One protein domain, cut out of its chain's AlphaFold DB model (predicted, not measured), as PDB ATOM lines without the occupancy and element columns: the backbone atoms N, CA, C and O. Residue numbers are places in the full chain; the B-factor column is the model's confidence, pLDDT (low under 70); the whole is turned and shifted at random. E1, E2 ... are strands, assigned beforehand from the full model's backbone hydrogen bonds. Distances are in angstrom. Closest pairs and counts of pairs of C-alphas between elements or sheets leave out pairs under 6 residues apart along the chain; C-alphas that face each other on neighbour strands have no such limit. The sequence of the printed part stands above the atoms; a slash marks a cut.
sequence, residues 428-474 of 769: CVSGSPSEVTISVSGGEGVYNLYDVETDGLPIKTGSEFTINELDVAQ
ATOM      1  N   CYS A 428      -0.516 -20.684  12.780       76.94
ATOM      2  CA  CYS A 428      -1.885 -20.298  13.143       76.94
ATOM      3  C   CYS A 428      -1.971 -19.596  14.515       76.94
ATOM      4  O   CYS A 428      -1.584 -20.188  15.520       76.94
ATOM      5  N   VAL A 429      -2.621 -18.424  14.615       64.19
ATOM      6  CA  VAL A 429      -2.796 -17.664  15.888       64.19
ATOM      7  C   VAL A 429      -3.349 -18.500  17.053       64.19
ATOM      8  O   VAL A 429      -2.964 -18.336  18.209       64.19
ATOM      9  N   SER A 430      -4.307 -19.384  16.762       63.38
ATOM     10  CA  SER A 430      -5.030 -20.197  17.750       63.38
ATOM     11  C   SER A 430      -4.633 -21.679  17.731       63.38
ATOM     12  O   SER A 430      -5.305 -22.507  18.351       63.38
ATOM     13  N   GLY A 431      -3.554 -22.013  17.019       61.31
ATOM     14  CA  GLY A 431      -3.030 -23.365  16.857       61.31
ATOM     15  C   GLY A 431      -1.614 -23.521  17.402       61.31
ATOM     16  O   GLY A 431      -1.000 -22.579  17.889       61.31
ATOM     17  N   SER A 432      -1.095 -24.744  17.312       57.19
ATOM     18  CA  SER A 432       0.335 -25.009  17.462       57.19
ATOM     19  C   SER A 432       0.814 -25.608  16.138       57.19
ATOM     20  O   SER A 432       0.260 -26.644  15.750       57.19
ATOM     21  N   PRO A 433       1.751 -24.964  15.423       63.72
ATOM     22  CA  PRO A 433       2.569 -23.823  15.843       63.72
ATOM     23  C   PRO A 433       1.899 -22.461  15.590       63.72
ATOM     24  O   PRO A 433       1.125 -22.294  14.647       63.72
ATOM     25  N   SER A 434       2.236 -21.472  16.422       80.19
ATOM     26  CA  SER A 434       1.783 -20.076  16.294       80.19
ATOM     27  C   SER A 434       2.712 -19.188  15.455       80.19
ATOM     28  O   SER A 434       2.392 -18.028  15.214       80.19
ATOM     29  N   GLU A 435       3.852 -19.725  15.023       85.62
ATOM     30  CA  GLU A 435       4.899 -19.037  14.264       85.62
ATOM     31  C   GLU A 435       5.684 -20.036  13.394       85.62
ATOM     32  O   GLU A 435       5.660 -21.244  13.645       85.62
ATOM     33  N   VAL A 436       6.393 -19.533  12.384       87.06
ATOM     34  CA  VAL A 436       7.359 -20.293  11.580       87.06
ATOM     35  C   VAL A 436       8.751 -19.724  11.794       87.06
ATOM     36  O   VAL A 436       8.997 -18.559  11.499       87.06
ATOM     37  N   THR A 437       9.685 -20.565  12.219       90.62
ATOM     38  CA  THR A 437      11.123 -20.317  12.075       90.62
ATOM     39  C   THR A 437      11.563 -20.678  10.656       90.62
ATOM     40  O   THR A 437      11.354 -21.815  10.223       90.62
ATOM     41  N   ILE A 438      12.168 -19.730   9.945       88.25
ATOM     42  CA  ILE A 438      12.992 -19.948   8.752       88.25
ATOM     43  C   ILE A 438      14.420 -20.213   9.235       88.25
ATOM     44  O   ILE A 438      14.971 -19.405   9.983       88.25
ATOM     45  N   SER A 439      15.015 -21.322   8.805       82.75
ATOM     46  CA  SER A 439      16.378 -21.739   9.147       82.75
ATOM     47  C   SER A 439      17.203 -21.901   7.874       82.75
ATOM     48  O   SER A 439      16.719 -22.458   6.887       82.75
ATOM     49  N   VAL A 440      18.447 -21.428   7.904       76.88
ATOM     50  CA  VAL A 440      19.336 -21.358   6.737       76.88
ATOM     51  C   VAL A 440      20.585 -22.208   6.993       76.88
ATOM     52  O   VAL A 440      21.151 -22.158   8.087       76.88
ATOM     53  N   SER A 441      21.006 -22.990   6.000       64.56
ATOM     54  CA  SER A 441      22.256 -23.763   5.987       64.56
ATOM     55  C   SER A 441      23.088 -23.434   4.743       64.56
ATOM     56  O   SER A 441      22.548 -23.100   3.696       64.56
ATOM     57  N   GLY A 442      24.418 -23.507   4.860       51.94
ATOM     58  CA  GLY A 442      25.334 -22.900   3.882       51.94
ATOM     59  C   GLY A 442      25.480 -21.389   4.114       51.94
ATOM     60  O   GLY A 442      24.507 -20.731   4.463       51.94
ATOM     61  N   GLY A 443      26.697 -20.860   3.964       56.31
ATOM     62  CA  GLY A 443      27.055 -19.495   4.383       56.31
ATOM     63  C   GLY A 443      27.495 -19.382   5.854       56.31
ATOM     64  O   GLY A 443      27.552 -20.370   6.591       56.31
ATOM     65  N   GLU A 444      27.826 -18.161   6.272       48.84
ATOM     66  CA  GLU A 444      28.487 -17.801   7.541       48.84
ATOM     67  C   GLU A 444      27.542 -17.628   8.750       48.84
ATOM     68  O   GLU A 444      27.963 -17.229   9.837       48.84
ATOM     69  N   GLY A 445      26.258 -17.967   8.620       57.34
ATOM     70  CA  GLY A 445      25.360 -18.095   9.775       57.34
ATOM     71  C   GLY A 445      24.661 -16.817  10.250       57.34
ATOM     72  O   GLY A 445      23.950 -16.879  11.250       57.34
ATOM     73  N   VAL A 446      24.787 -15.689   9.548       64.44
ATOM     74  CA  VAL A 446      23.922 -14.505   9.711       64.44
ATOM     75  C   VAL A 446      23.406 -14.116   8.333       64.44
ATOM     76  O   VAL A 446      24.195 -14.035   7.403       64.44
ATOM     77  N   TYR A 447      22.100 -13.876   8.203       78.12
ATOM     78  CA  TYR A 447      21.402 -13.696   6.927       78.12
ATOM     79  C   TYR A 447      20.498 -12.463   6.937       78.12
ATOM     80  O   TYR A 447      20.023 -12.040   7.992       78.12
ATOM     81  N   ASN A 448      20.210 -11.916   5.757       82.56
ATOM     82  CA  ASN A 448      19.186 -10.896   5.534       82.56
ATOM     83  C   ASN A 448      17.933 -11.530   4.917       82.56
ATOM     84  O   ASN A 448      18.029 -12.328   3.988       82.56
ATOM     85  N   LEU A 449      16.758 -11.139   5.409       86.12
ATOM     86  CA  LEU A 449      15.455 -11.496   4.851       86.12
ATOM     87  C   LEU A 449      14.853 -10.287   4.131       86.12
ATOM     88  O   LEU A 449      14.882  -9.178   4.665       86.12
ATOM     89  N   TYR A 450      14.237 -10.516   2.975       86.31
ATOM     90  CA  TYR A 450      13.553  -9.521   2.148       86.31
ATOM     91  C   TYR A 450      12.157 -10.013   1.741       86.31
ATOM     92  O   TYR A 450      11.902 -11.215   1.696       86.31
ATOM     93  N   ASP A 451      11.262  -9.087   1.407       85.44
ATOM     94  CA  ASP A 451       9.924  -9.328   0.841       85.44
ATOM     95  C   ASP A 451       9.875  -9.188  -0.697       85.44
ATOM     96  O   ASP A 451       8.827  -9.381  -1.315       85.44
ATOM     97  N   VAL A 452      11.015  -8.884  -1.327       70.69
ATOM     98  CA  VAL A 452      11.177  -8.714  -2.778       70.69
ATOM     99  C   VAL A 452      12.388  -9.487  -3.313       70.69
ATOM    100  O   VAL A 452      13.383  -9.686  -2.614       70.69
ATOM    101  N   GLU A 453      12.298  -9.916  -4.572       59.91
ATOM    102  CA  GLU A 453      13.277 -10.791  -5.239       59.91
ATOM    103  C   GLU A 453      14.621 -10.094  -5.512       59.91
ATOM    104  O   GLU A 453      15.681 -10.679  -5.297       59.91
ATOM    105  N   THR A 454      14.578  -8.819  -5.913       58.09
ATOM    106  CA  THR A 454      15.747  -7.957  -6.149       58.09
ATOM    107  C   THR A 454      15.513  -6.565  -5.563       58.09
ATOM    108  O   THR A 454      14.366  -6.140  -5.403       58.09
ATOM    109  N   ASP A 455      16.598  -5.841  -5.267       49.03
ATOM    110  CA  ASP A 455      16.588  -4.501  -4.656       49.03
ATOM    111  C   ASP A 455      15.819  -4.435  -3.311       49.03
ATOM    112  O   ASP A 455      15.490  -5.455  -2.708       49.03
ATOM    113  N   GLY A 456      15.584  -3.238  -2.769       56.78
ATOM    114  CA  GLY A 456      14.884  -3.061  -1.487       56.78
ATOM    115  C   GLY A 456      15.760  -3.246  -0.237       56.78
ATOM    116  O   GLY A 456      16.930  -3.614  -0.314       56.78
ATOM    117  N   LEU A 457      15.192  -2.920   0.929       64.81
ATOM    118  CA  LEU A 457      15.867  -2.987   2.233       64.81
ATOM    119  C   LEU A 457      15.543  -4.309   2.948       64.81
ATOM    120  O   LEU A 457      14.420  -4.794   2.806       64.81
ATOM    121  N   PRO A 458      16.468  -4.869   3.751       77.69
ATOM    122  CA  PRO A 458      16.187  -6.066   4.535       77.69
ATOM    123  C   PRO A 458      15.103  -5.782   5.582       77.69
ATOM    124  O   PRO A 458      15.149  -4.775   6.293       77.69
ATOM    125  N   ILE A 459      14.130  -6.686   5.684       84.81
ATOM    126  CA  ILE A 459      13.027  -6.606   6.652       84.81
ATOM    127  C   ILE A 459      13.404  -7.218   8.009       84.81
ATOM    128  O   ILE A 459      12.870  -6.803   9.037       84.81
ATOM    129  N   LYS A 460      14.324  -8.196   8.023       84.69
ATOM    130  CA  LYS A 460      14.892  -8.849   9.217       84.69
ATOM    131  C   LYS A 460      16.340  -9.275   8.929       84.69
ATOM    132  O   LYS A 460      16.663  -9.591   7.788       84.69
ATOM    133  N   THR A 461      17.174  -9.351   9.966       80.44
ATOM    134  CA  THR A 461      18.561  -9.852   9.899       80.44
ATOM    135  C   THR A 461      18.804 -10.814  11.064       80.44
ATOM    136  O   THR A 461      18.395 -10.513  12.187       80.44
ATOM    137  N   GLY A 462      19.434 -11.967  10.822       73.62
ATOM    138  CA  GLY A 462      19.697 -12.989  11.844       73.62
ATOM    139  C   GLY A 462      20.108 -14.351  11.273       73.62
ATOM    140  O   GLY A 462      20.084 -14.559  10.066       73.62
ATOM    141  N   SER A 463      20.486 -15.289  12.144       71.31
ATOM    142  CA  SER A 463      20.819 -16.682  11.781       71.31
ATOM    143  C   SER A 463      19.592 -17.539  11.440       71.31
ATOM    144  O   SER A 463      19.687 -18.565  10.770       71.31
ATOM    145  N   GLU A 464      18.437 -17.123  11.949       82.31
ATOM    146  CA  GLU A 464      17.112 -17.697  11.743       82.31
ATOM    147  C   GLU A 464      16.083 -16.560  11.805       82.31
ATOM    148  O   GLU A 464      16.331 -15.526  12.434       82.31
ATOM    149  N   PHE A 465      14.921 -16.732  11.171       90.62
ATOM    150  CA  PHE A 465      13.872 -15.709  11.154       90.62
ATOM    151  C   PHE A 465      12.539 -16.272  11.630       90.62
ATOM    152  O   PHE A 465      11.981 -17.162  10.996       90.62
ATOM    153  N   THR A 466      11.980 -15.710  12.697       91.69
ATOM    154  CA  THR A 466      10.619 -16.043  13.133       91.69
ATOM    155  C   THR A 466       9.599 -15.160  12.418       91.69
ATOM    156  O   THR A 466       9.682 -13.928  12.480       91.69
ATOM    157  N   ILE A 467       8.634 -15.795  11.751       91.44
ATOM    158  CA  ILE A 467       7.505 -15.189  11.039       91.44
ATOM    159  C   ILE A 467       6.205 -15.555  11.764       91.44
ATOM    160  O   ILE A 467       5.987 -16.725  12.087       91.44
ATOM    161  N   ASN A 468       5.344 -14.575  12.039       88.75
ATOM    162  CA  ASN A 468       4.083 -14.781  12.761       88.75
ATOM    163  C   ASN A 468       2.932 -13.905  12.219       88.75
ATOM    164  O   ASN A 468       3.021 -13.324  11.138       88.75
ATOM    165  N   GLU A 469       1.824 -13.823  12.965       85.12
ATOM    166  CA  GLU A 469       0.589 -13.127  12.567       85.12
ATOM    167  C   GLU A 469       0.740 -11.622  12.294       85.12
ATOM    168  O   GLU A 469      -0.144 -11.020  11.686       85.12
ATOM    169  N   LEU A 470       1.841 -11.012  12.746       84.75
ATOM    170  CA  LEU A 470       2.182  -9.616  12.471       84.75
ATOM    171  C   LEU A 470       2.875  -9.434  11.111       84.75
ATOM    172  O   LEU A 470       2.879  -8.324  10.585       84.75
ATOM    173  N   ASP A 471       3.459 -10.505  10.566       86.00
ATOM    174  CA  ASP A 471       4.232 -10.507   9.321       86.00
ATOM    175  C   ASP A 471       3.405 -10.985   8.112       86.00
ATOM    176  O   ASP A 471       3.578 -10.471   7.008       86.00
ATOM    177  N   VAL A 472       2.502 -11.958   8.315       84.25
ATOM    178  CA  VAL A 472       1.606 -12.516   7.281       84.25
ATOM    179  C   VAL A 472       0.166 -12.515   7.797       84.25
ATOM    180  O   VAL A 472      -0.129 -13.104   8.844       84.25
ATOM    181  N   ALA A 473      -0.752 -11.867   7.074       82.31
ATOM    182  CA  ALA A 473      -2.148 -11.761   7.496       82.31
ATOM    183  C   ALA A 473      -2.929 -13.069   7.272       82.31
ATOM    184  O   ALA A 473      -2.578 -13.909   6.446       82.31
ATOM    185  N   GLN A 474      -4.016 -13.254   8.027       80.44
ATOM    186  CA  GLN A 474      -4.789 -14.498   8.014       80.44
ATOM    187  C   GLN A 474      -5.353 -14.820   6.619       80.44
ATOM    188  O   GLN A 474      -6.156 -14.062   6.075       80.44
TER     189      GLN A 474
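AT A GLANCE: This is residues 428 to 474 of the 769 residues of an uncharacterized protein of Flavobacteriales bacterium (UniProt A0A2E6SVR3). With little regular structure, this is a bent ribbon: two small two-stranded sheets, E1 with E4 and the hairpin E2 with E3, joined at a corner, with loops at their far ends. The 47 printed residues hold four named strands, E1 to E4, and no named helix; 17 residues are in these all-strand elements, and both sheets are antiparallel. The whole is loose, radius of gyration of the C-alphas 12.3 A, and only just elongated, spanning 34 by 22 by 13 A.

HOW THE PARTS SIT: E1, residues 436 to 441, and E4, residues 464 to 467, are antiparallel at 157 degrees; N 438 and O 465 are within hydrogen-bond range, 2.8 A. E2, residues 447 to 450, and E3, residues 460 to 462, are antiparallel at 164 degrees, with N 449 and O 460 2.8 A apart. E3 and E4 meet only through their link; E1 and E3 are apart.

IN THESE COORDINATES: E1, 16.3 A long, begins at C-alpha 436 (7.359, -20.293, 11.580). E2 measures 10.1 A, E3 6.9 A. E4, 10.0 A, ends at C-alpha 467 (7.505, -15.189, 11.039).

THE WHOLE: The printed part has no cut and no long link. Residues 429 to 433, 441 to 446 and 453 to 457 have pLDDT under 70.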